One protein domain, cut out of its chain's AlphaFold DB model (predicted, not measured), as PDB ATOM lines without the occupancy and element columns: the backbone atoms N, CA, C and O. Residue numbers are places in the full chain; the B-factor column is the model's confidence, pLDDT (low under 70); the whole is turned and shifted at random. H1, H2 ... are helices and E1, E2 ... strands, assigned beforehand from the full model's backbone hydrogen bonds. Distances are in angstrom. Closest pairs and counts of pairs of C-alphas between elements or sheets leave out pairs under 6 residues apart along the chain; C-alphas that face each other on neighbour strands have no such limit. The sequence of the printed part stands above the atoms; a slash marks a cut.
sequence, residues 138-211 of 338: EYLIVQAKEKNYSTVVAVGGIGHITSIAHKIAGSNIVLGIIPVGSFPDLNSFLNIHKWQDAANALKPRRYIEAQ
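This is residues 138 to 211 of the 338 residues of the protein "DAGKc domain-containing protein" of Berkelbacteria bacterium GW2011_GWA2_38_9 (UniProt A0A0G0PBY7). Two parallel strands lying side by side, E1 and E2, make the core of a small rounded domain, with H2 packed over one face of this narrow sheet and H4 over the other, mainly over E2. H1 and H3 lie at the two ends of the longest axis, H1 next to H2 and H3 near H4, and the short last strand E3 lies beyond E2, outside the sheet. The printed part has 74 residues, with four named helices and three named strands in the order H1 E1 H2 E2 H3 H4 E3; the sheet has the order E1 E2 and is parallel, and the class is mixed, helices and strands. The whole is compact, with a radius of gyration of the C-alphas of 12.0 A and spans of 34 by 25 by 21 A.

The sheet is made of E1, residues 151 to 156, 16.2 A from first to last C-alpha, and E2, residues 174 to 179, 15.9 A. E1 begins at C-alpha 151, at (237.172, 245.591, 270.400). Between these strands along the chain comes H2, residues 158 to 168, the longest helix by residues, 15.5 A from first to last C-alpha. After E2 come H3, residues 184 to 190, 9.9 A long, and H4, residues 195 to 202, 11.0 A long. H1, residues 138 to 146, 12.3 A long, comes before E1 and begins at C-alpha 138, at (236.149, 245.848, 254.672). E3, residues 207 to 210, 9.0 A long, is the last element and ends at C-alpha 210, at (243.762, 231.999, 269.206).

E1 and E2 are parallel neighbours, with 18 degrees between their directions. The C-alphas of Val 153 and Gly 176 face each other at 4.2 A. N 154 and O 176 are within hydrogen-bond range at 2.8 A, and so are N 178 and O 154 at 2.8 A. E1, H2 and E2 form a strand-helix-strand unit, two parallel neighbour strands with a helix between them along the chain, and its crossover is right-handed. The closest C-alphas of E1 and H2 are those of Ala 154 and Ile 161, 5.5 A apart; those of H2 and E2 are Ala 165 and Leu 175, 7.0 A apart. The closest C-alphas of E2 and H4 are those of Ile 178 and Ala 198, 5.5 A apart. E1 and H4 are only just apart, their closest C-alphas 8.5 A from each other. H2 and H4 are apart. H1 and H2 touch, with the C-alphas of Ile 141 and Lys 167 closest at 7.4 A; they run the same way at a steep tilt of 40 degrees. H3 and H4 are close but not clearly touching, with the C-alphas of Leu 190 and Ala 198 closest at 7.7 A; they run the same way at a shallow tilt of 23 degrees. E3 pairs with no named strand; its closest C-alpha to E2 is that of Tyr 207, 7.3 A from that of Val 174. In H1, H2, H3 and H4 every O i to N i+4 pair is within hydrogen-bond range.

The two C-alphas farthest apart are those of Glu 146 and Pro 184, 33.8 A from each other. The first and last printed C-alphas, of Glu 138 and Gln 211, are 21.4 A apart. The printed part has no cut, and its six links between elements are tight. The mean pLDDT of the printed part is 87.9, and no printed residue is under 70.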
ATOM      1  N   GLU A 138     234.805 245.289 254.805       84.00
ATOM      2  CA  GLU A 138     236.149 245.848 254.672       84.00
ATOM      3  C   GLU A 138     236.192 247.292 255.164       84.00
ATOM      4  O   GLU A 138     237.039 247.630 255.989       84.00
ATOM      5  N   TYR A 139     235.254 248.125 254.705       85.25
ATOM      6  CA  TYR A 139     235.188 249.525 255.100       85.25
ATOM      7  C   TYR A 139     234.994 249.675 256.615       85.25
ATOM      8  O   TYR A 139     235.717 250.439 257.251       85.25
ATOM      9  N   LEU A 140     234.076 248.909 257.214       88.94
ATOM     10  CA  LEU A 140     233.827 248.962 258.659       88.94
ATOM     11  C   LEU A 140     235.060 248.557 259.481       88.94
ATOM     12  O   LEU A 140     235.343 249.166 260.508       88.94
ATOM     13  N   ILE A 141     235.829 247.571 259.016       89.00
ATOM     14  CA  ILE A 141     237.049 247.130 259.701       89.00
ATOM     15  C   ILE A 141     238.179 248.154 259.557       89.00
ATOM     16  O   ILE A 141     238.926 248.373 260.511       89.00
ATOM     17  N   VAL A 142     238.308 248.799 258.394       88.81
ATOM     18  CA  VAL A 142     239.252 249.912 258.208       88.81
ATOM     19  C   VAL A 142     238.901 251.055 259.156       88.81
ATOM     20  O   VAL A 142     239.765 251.492 259.910       88.81
ATOM     21  N   GLN A 143     237.627 251.450 259.214       87.94
ATOM     22  CA  GLN A 143     237.153 252.466 260.155       87.94
ATOM     23  C   GLN A 143     237.431 252.079 261.608       87.94
ATOM     24  O   GLN A 143     237.875 252.914 262.390       87.94
ATOM     25  N   ALA A 144     237.233 250.810 261.971       88.88
ATOM     26  CA  ALA A 144     237.526 250.343 263.318       88.88
ATOM     27  C   ALA A 144     239.010 250.474 263.687       88.88
ATOM     28  O   ALA A 144     239.336 250.852 264.812       88.88
ATOM     29  N   LYS A 145     239.911 250.201 262.734       87.88
ATOM     30  CA  LYS A 145     241.356 250.390 262.911       87.88
ATOM     31  C   LYS A 145     241.726 251.871 262.989       87.88
ATOM     32  O   LYS A 145     242.462 252.248 263.891       87.88
ATOM     33  N   GLU A 146     241.202 252.705 262.093       88.81
ATOM     34  CA  GLU A 146     241.479 254.151 262.052       88.81
ATOM     35  C   GLU A 146     240.995 254.871 263.315       88.81
ATOM     36  O   GLU A 146     241.714 255.691 263.883       88.81
ATOM     37  N   LYS A 147     239.801 254.513 263.801       87.00
ATOM     38  CA  LYS A 147     239.239 255.019 265.060       87.00
ATOM     39  C   LYS A 147     239.856 254.367 266.308       87.00
ATOM     40  O   LYS A 147     239.464 254.714 267.419       87.00
ATOM     41  N   ASN A 148     240.819 253.453 266.150       86.81
ATOM     42  CA  ASN A 148     241.491 252.727 267.231       86.81
ATOM     43  C   ASN A 148     240.531 252.012 268.199       86.81
ATOM     44  O   ASN A 148     240.750 252.008 269.415       86.81
ATOM     45  N   TYR A 149     239.473 251.376 267.689       89.38
ATOM     46  CA  TYR A 149     238.635 250.547 268.551       89.38
ATOM     47  C   TYR A 149     239.436 249.371 269.102       89.38
ATOM     48  O   TYR A 149     240.074 248.618 268.369       89.38
ATOM     49  N   SER A 150     239.367 249.188 270.418       90.06
ATOM     50  CA  SER A 150     240.033 248.077 271.100       90.06
ATOM     51  C   SER A 150     239.311 246.744 270.902       90.06
ATOM     52  O   SER A 150     239.918 245.690 271.063       90.06
ATOM     53  N   THR A 151     238.018 246.776 270.570       92.88
ATOM     54  CA  THR A 151     237.172 245.591 270.400       92.88
ATOM     55  C   THR A 151     236.273 245.756 269.180       92.88
ATOM     56  O   THR A 151     235.687 246.817 268.983       92.88
ATOM     57  N   VAL A 152     236.135 244.695 268.391       93.75
ATOM     58  CA  VAL A 152     235.118 244.566 267.340       93.75
ATOM     59  C   VAL A 152     234.268 243.352 267.675       93.75
ATOM     60  O   VAL A 152     234.813 242.282 267.930       93.75
ATOM     61  N   VAL A 153     232.945 243.505 267.683       93.94
ATOM     62  CA  VAL A 153     232.016 242.401 267.958       93.94
ATOM     63  C   VAL A 153     231.387 241.934 266.649       93.94
ATOM     64  O   VAL A 153     230.650 242.678 266.007       93.94
ATOM     65  N   ALA A 154     231.675 240.697 266.250       92.88
ATOM     66  CA  ALA A 154     231.037 240.038 265.120       92.88
ATOM     67  C   ALA A 154     229.727 239.384 265.571       92.88
ATOM     68  O   ALA A 154     229.737 238.476 266.402       92.88
ATOM     69  N   VAL A 155     228.604 239.824 265.001       91.44
ATOM     70  CA  VAL A 155     227.276 239.249 265.255       91.44
ATOM     71  C   VAL A 155     226.753 238.642 263.958       91.44
ATOM     72  O   VAL A 155     226.554 239.365 262.982       91.44
ATOM     73  N   GLY A 156     226.549 237.325 263.915       89.12
ATOM     74  CA  GLY A 156     226.043 236.667 262.708       89.12
ATOM     75  C   GLY A 156     226.480 235.216 262.539       89.12
ATOM     76  O   GLY A 156     226.914 234.566 263.486       89.12
ATOM     77  N   GLY A 157     226.339 234.708 261.313       87.75
ATOM     78  CA  GLY A 157     226.760 233.356 260.951       87.75
ATOM     79  C   GLY A 157     228.279 233.203 260.811       87.75
ATOM     80  O   GLY A 157     229.022 234.189 260.766       87.75
ATOM     81  N   ILE A 158     228.729 231.951 260.688       85.31
ATOM     82  CA  ILE A 158     230.153 231.588 260.698       85.31
ATOM     83  C   ILE A 158     230.980 232.320 259.635       85.31
ATOM     84  O   ILE A 158     232.033 232.847 259.969       85.31
ATOM     85  N   GLY A 159     230.479 232.461 258.401       83.25
ATOM     86  CA  GLY A 159     231.211 233.127 257.316       83.25
ATOM     87  C   GLY A 159     231.500 234.613 257.579       83.25
ATOM     88  O   GLY A 159     232.580 235.112 257.267       83.25
ATOM     89  N   HIS A 160     230.568 235.336 258.212       85.50
ATOM     90  CA  HIS A 160     230.813 236.728 258.610       85.50
ATOM     91  C   HIS A 160     231.847 236.809 259.733       85.50
ATOM     92  O   HIS A 160     232.748 237.648 259.688       85.50
ATOM     93  N   ILE A 161     231.733 235.921 260.721       91.06
ATOM     94  CA  ILE A 161     232.651 235.854 261.859       91.06
ATOM     95  C   ILE A 161     234.078 235.557 261.376       91.06
ATOM     96  O   ILE A 161     235.007 236.273 261.751       91.06
ATOM     97  N   THR A 162     234.259 234.558 260.507       88.38
ATOM     98  CA  THR A 162     235.574 234.177 259.969       88.38
ATOM     99  C   THR A 162     236.164 235.266 259.072       88.38
ATOM    100  O   THR A 162     237.355 235.562 259.179       88.38
ATOM    101  N   SER A 163     235.346 235.948 258.259       87.12
ATOM    102  CA  SER A 163     235.803 237.077 257.434       87.12
ATOM    103  C   SER A 163     236.315 238.252 258.278       87.12
ATOM    104  O   SER A 163     237.352 238.845 257.963       87.12
ATOM    105  N   ILE A 164     235.625 238.583 259.376       91.88
ATOM    106  CA  ILE A 164     236.078 239.617 260.318       91.88
ATOM    107  C   ILE A 164     237.379 239.179 260.988       91.88
ATOM    108  O   ILE A 164     238.356 239.932 260.966       91.88
ATOM    109  N   ALA A 165     237.404 237.957 261.530       91.75
ATOM    110  CA  ALA A 165     238.562 237.365 262.193       91.75
ATOM    111  C   ALA A 165     239.823 237.434 261.324       91.75
ATOM    112  O   ALA A 165     240.862 237.899 261.792       91.75
ATOM    113  N   HIS A 166     239.716 237.061 260.046       89.69
ATOM    114  CA  HIS A 166     240.818 237.144 259.090       89.69
ATOM    115  C   HIS A 166     241.414 238.554 259.008       89.69
ATOM    116  O   HIS A 166     242.619 238.755 259.158       89.69
ATOM    117  N   LYS A 167     240.557 239.554 258.795       89.38
ATOM    118  CA  LYS A 167     240.971 240.934 258.508       89.38
ATOM    119  C   LYS A 167     241.571 241.649 259.714       89.38
ATOM    120  O   LYS A 167     242.325 242.616 259.545       89.38
ATOM    121  N   ILE A 168     241.229 241.219 260.926       93.00
ATOM    122  CA  ILE A 168     241.766 241.792 262.166       93.00
ATOM    123  C   ILE A 168     242.866 240.930 262.799       93.00
ATOM    124  O   ILE A 168     243.473 241.369 263.777       93.00
ATOM    125  N   ALA A 169     243.177 239.757 262.240       91.00
ATOM    126  CA  ALA A 169     244.260 238.904 262.715       91.00
ATOM    127  C   ALA A 169     245.604 239.659 262.751       91.00
ATOM    128  O   ALA A 169     246.009 240.331 261.797       91.00
ATOM    129  N   GLY A 170     246.295 239.559 263.886       89.00
ATOM    130  CA  GLY A 170     247.536 240.269 264.202       89.00
ATOM    131  C   GLY A 170     247.410 241.784 264.364       89.00
ATOM    132  O   GLY A 170     248.429 242.468 264.382       89.00
ATOM    133  N   SER A 171     246.191 242.319 264.462       92.50
ATOM    134  CA  SER A 171     245.968 243.684 264.942       92.50
ATOM    135  C   SER A 171     245.838 243.716 266.471       92.50
ATOM    136  O   SER A 171     245.763 242.680 267.131       92.50
ATOM    137  N   ASN A 172     245.780 244.921 267.043       89.38
ATOM    138  CA  ASN A 172     245.511 245.104 268.472       89.38
ATOM    139  C   ASN A 172     244.022 244.985 268.838       89.38
ATOM    140  O   ASN A 172     243.688 245.080 270.016       89.38
ATOM    141  N   ILE A 173     243.150 244.772 267.850       94.31
ATOM    142  CA  ILE A 173     241.707 244.638 268.044       94.31
ATOM    143  C   ILE A 173     241.400 243.257 268.621       94.31
ATOM    144  O   ILE A 173     241.848 242.237 268.097       94.31
ATOM    145  N   VAL A 174     240.596 243.231 269.680       94.69
ATOM    146  CA  VAL A 174     240.041 242.003 270.249       94.69
ATOM    147  C   VAL A 174     238.713 241.678 269.562       94.69
ATOM    148  O   VAL A 174     237.835 242.534 269.454       94.69
ATOM    149  N   LEU A 175     238.547 240.440 269.102       95.44
ATOM    150  CA  LEU A 175     237.297 239.953 268.533       95.44
ATOM    151  C   LEU A 175     236.337 239.498 269.635       95.44
ATOM    152  O   LEU A 175     236.619 238.543 270.357       95.44
ATOM    153  N   GLY A 176     235.176 240.133 269.722       94.88
ATOM    154  CA  GLY A 176     233.992 239.565 270.355       94.88
ATOM    155  C   GLY A 176     233.158 238.807 269.327       94.88
ATOM    156  O   GLY A 176     233.083 239.224 268.174       94.88
ATOM    157  N   ILE A 177     232.514 237.713 269.724       94.19
ATOM    158  CA  ILE A 177     231.672 236.918 268.825       94.19
ATOM    159  C   ILE A 177     230.312 236.723 269.483       94.19
ATOM    160  O   ILE A 177     230.249 236.328 270.640       94.19
ATOM    161  N   ILE A 178     229.234 236.978 268.745       92.88
ATOM    162  CA  ILE A 178     227.872 236.558 269.082       92.88
ATOM    163  C   ILE A 178     227.363 235.735 267.892       92.88
ATOM    164  O   ILE A 178     226.925 236.307 266.887       92.88
ATOM    165  N   PRO A 179     227.460 234.397 267.953       89.81
ATOM    166  CA  PRO A 179     227.039 233.564 266.842       89.81
ATOM    167  C   PRO A 179     225.516 233.553 266.707       89.81
ATOM    168  O   PRO A 179     224.786 233.422 267.689       89.81
ATOM    169  N   VAL A 180     225.048 233.660 265.466       88.56
ATOM    170  CA  VAL A 180     223.641 233.513 265.082       88.56
ATOM    171  C   VAL A 180     223.536 232.293 264.174       88.56
ATOM    172  O   VAL A 180     223.987 232.326 263.030       88.56
ATOM    173  N   GLY A 181     222.979 231.206 264.703       83.88
ATOM    174  CA  GLY A 181     222.939 229.894 264.054       83.88
ATOM    175  C   GLY A 181     223.496 228.792 264.955       83.88
ATOM    176  O   GLY A 181     223.804 229.028 266.123       83.88
ATOM    177  N   SER A 182     223.613 227.580 264.412       82.56
ATOM    178  CA  SER A 182     224.142 226.419 265.134       82.56
ATOM    179  C   SER A 182     225.573 226.127 264.694       82.56
ATOM    180  O   SER A 182     225.797 225.690 263.567       82.56
ATOM    181  N   PHE A 183     226.535 226.368 265.587       84.75
ATOM    182  CA  PHE A 183     227.961 226.126 265.342       84.75
ATOM    183  C   PHE A 183     228.580 225.417 266.558       84.75
ATOM    184  O   PHE A 183     229.211 226.074 267.385       84.75
ATOM    185  N   PRO A 184     228.377 224.096 266.718       81.81
ATOM    186  CA  PRO A 184     228.758 223.370 267.933       81.81
ATOM    187  C   PRO A 184     230.236 223.513 268.310       81.81
ATOM    188  O   PRO A 184     230.535 223.800 269.467       81.81
ATOM    189  N   ASP A 185     231.150 223.401 267.340       80.62
ATOM    190  CA  ASP A 185     232.593 223.515 267.591       80.62
ATOM    191  C   ASP A 185     232.981 224.923 268.060       80.62
ATOM    192  O   ASP A 185     233.744 225.082 269.011       80.62
ATOM    193  N   LEU A 186     232.423 225.963 267.427       84.88
ATOM    194  CA  LEU A 186     232.653 227.353 267.830       84.88
ATOM    195  C   LEU A 186     232.049 227.642 269.207       84.88
ATOM    196  O   LEU A 186     232.682 228.295 270.033       84.88
ATOM    197  N   ASN A 187     230.843 227.143 269.465       87.06
ATOM    198  CA  ASN A 187     230.149 227.325 270.733       87.06
ATOM    199  C   ASN A 187     230.901 226.648 271.885       87.06
ATOM    200  O   ASN A 187     231.103 227.263 272.929       87.06
ATOM    201  N   SER A 188     231.380 225.419 271.678       84.19
ATOM    202  CA  SER A 188     232.216 224.713 272.650       84.19
ATOM    203  C   SER A 188     233.542 225.441 272.887       84.19
ATOM    204  O   SER A 188     233.942 225.625 274.033       84.19
ATOM    205  N   PHE A 189     234.186 225.937 271.827       82.75
ATOM    206  CA  PHE A 189     235.436 226.687 271.940       82.75
ATOM    207  C   PHE A 189     235.281 228.009 272.703       82.75
ATOM    208  O   PHE A 189     236.096 228.333 273.563       82.75
ATOM    209  N   LEU A 190     234.209 228.759 272.434       84.62
ATOM    210  CA  LEU A 190     233.882 229.997 273.150       84.62
ATOM    211  C   LEU A 190     233.313 229.748 274.557       84.62
ATOM    212  O   LEU A 190     233.177 230.696 275.337       84.62
ATOM    213  N   ASN A 191     232.995 228.488 274.862       82.25
ATOM    214  CA  ASN A 191     232.238 228.037 276.020       82.25
ATOM    215  C   ASN A 191     230.924 228.813 276.207       82.25
ATOM    216  O   ASN A 191     230.692 229.499 277.206       82.25
ATOM    217  N   ILE A 192     230.088 228.758 275.172       83.19
ATOM    218  CA  ILE A 192     228.774 229.394 275.120       83.19
ATOM    219  C   ILE A 192     227.729 228.349 274.742       83.19
ATOM    220  O   ILE A 192     227.891 227.598 273.783       83.19
ATOM    221  N   HIS A 193     226.625 228.313 275.477       83.00
ATOM    222  CA  HIS A 193     225.494 227.433 275.179       83.00
ATOM    223  C   HIS A 193     224.355 228.203 274.508       83.00
ATOM    224  O   HIS A 193     223.567 227.638 273.753       83.00
ATOM    225  N   LYS A 194     224.295 229.515 274.753       84.88
ATOM    226  CA  LYS A 194     223.344 230.458 274.160       84.88
ATOM    227  C   LYS A 194     224.028 231.786 273.839       84.88
ATOM    228  O   LYS A 194     225.058 232.134 274.416       84.88
ATOM    229  N   TRP A 195     223.432 232.577 272.949       82.06
ATOM    230  CA  TRP A 195     223.995 233.869 272.535       82.06
ATOM    231  C   TRP A 195     224.155 234.856 273.707       82.06
ATOM    232  O   TRP A 195     225.037 235.713 273.681       82.06
ATOM    233  N   GLN A 196     223.347 234.726 274.767       87.12
ATOM    234  CA  GLN A 196     223.475 235.538 275.978       87.12
ATOM    235  C   GLN A 196     224.777 235.255 276.731       87.12
ATOM    236  O   GLN A 196     225.321 236.170 277.348       87.12
ATOM    237  N   ASP A 197     225.291 234.025 276.687       87.44
ATOM    238  CA  ASP A 197     226.583 233.693 277.293       87.44
ATOM    239  C   ASP A 197     227.690 234.453 276.563       87.44
ATOM    240  O   ASP A 197     228.544 235.073 277.195       87.44
ATOM    241  N   ALA A 198     227.586 234.519 275.233       87.88
ATOM    242  CA  ALA A 198     228.475 235.307 274.394       87.88
ATOM    243  C   ALA A 198     228.393 236.804 274.738       87.88
ATOM    244  O   ALA A 198     229.413 237.438 274.999       87.88
ATOM    245  N   ALA A 199     227.183 237.363 274.863       88.19
ATOM    246  CA  ALA A 199     226.988 238.753 275.283       88.19
ATOM    247  C   ALA A 199     227.526 239.031 276.703       88.19
ATOM    248  O   ALA A 199     228.084 240.096 276.971       88.19
ATOM    249  N   ASN A 200     227.394 238.076 277.626       88.12
ATOM    250  CA  ASN A 200     227.941 238.185 278.975       88.12
ATOM    251  C   ASN A 200     229.471 238.098 278.991       88.12
ATOM    252  O   ASN A 200     230.093 238.820 279.770       88.12
ATOM    253  N   ALA A 201     230.077 237.290 278.116       86.94
ATOM    254  CA  ALA A 201     231.526 237.199 277.954       86.94
ATOM    255  C   ALA A 201     232.150 238.519 277.458       86.94
ATOM    256  O   ALA A 201     233.284 238.839 277.822       86.94
ATOM    257  N   LEU A 202     231.394 239.344 276.718       89.31
ATOM    258  CA  LEU A 202     231.846 240.672 276.276       89.31
ATOM    259  C   LEU A 202     232.048 241.665 277.432       89.31
ATOM    260  O   LEU A 202     232.881 242.561 277.318       89.31
ATOM    261  N   LYS A 203     231.333 241.517 278.557       85.81
ATOM    262  CA  LYS A 203     231.407 242.443 279.705       85.81
ATOM    263  C   LYS A 203     232.783 242.455 280.391       85.81
ATOM    264  O   LYS A 203     233.344 243.535 280.550       85.81
ATOM    265  N   PRO A 204     233.364 241.306 280.801       82.00
ATOM    266  CA  PRO A 204     234.686 241.286 281.421       82.00
ATOM    267  C   PRO A 204     235.839 241.456 280.418       82.00
ATOM    268  O   PRO A 204     236.977 241.581 280.865       82.00
ATOM    269  N   ARG A 205     235.573 241.410 279.098       80.12
ATOM    270  CA  ARG A 205     236.565 241.522 278.006       80.12
ATOM    271  C   ARG A 205     237.802 240.621 278.194       80.12
ATOM    272  O   ARG A 205     238.915 240.993 277.830       80.12
ATOM    273  N   ARG A 206     237.617 239.428 278.775       86.56
ATOM    274  CA  ARG A 206     238.683 238.422 278.901       86.56
ATOM    275  C   ARG A 206     238.913 237.780 277.545       86.56
ATOM    276  O   ARG A 206     237.956 237.312 276.939       86.56
ATOM    277  N   TYR A 207     240.161 237.751 277.093       89.38
ATOM    278  CA  TYR A 207     240.510 237.204 275.790       89.38
ATOM    279  C   TYR A 207     241.695 236.249 275.864       89.38
ATOM    280  O   TYR A 207     242.522 236.333 276.772       89.38
ATOM    281  N   ILE A 208     241.773 235.378 274.863       87.69
ATOM    282  CA  ILE A 208     242.923 234.522 274.567       87.69
ATOM    283  C   ILE A 208     243.533 234.916 273.223       87.69
ATOM    284  O   ILE A 208     242.887 235.582 272.411       87.69
ATOM    285  N   GLU A 209     244.768 234.487 272.970       86.81
ATOM    286  CA  GLU A 209     245.339 234.497 271.623       86.81
ATOM    287  C   GLU A 209     245.066 233.157 270.939       86.81
ATOM    288  O   GLU A 209     245.694 232.148 271.253       86.81
ATOM    289  N   ALA A 210     244.131 233.159 269.996       84.88
ATOM    290  CA  ALA A 210     243.762 231.999 269.206       84.88
ATOM    291  C   ALA A 210     244.571 231.938 267.903       84.88
ATOM    292  O   ALA A 210     244.820 232.950 267.236       84.88
ATOM    293  N   GLN A 211     244.966 230.726 267.536       87.31
ATOM    294  CA  GLN A 211     245.508 230.429 266.221       87.31
ATOM    295  C   GLN A 211     244.360 230.277 265.211       87.31
ATOM    296  O   GLN A 211     243.269 229.855 265.575       87.31
TER     297      GLN A 211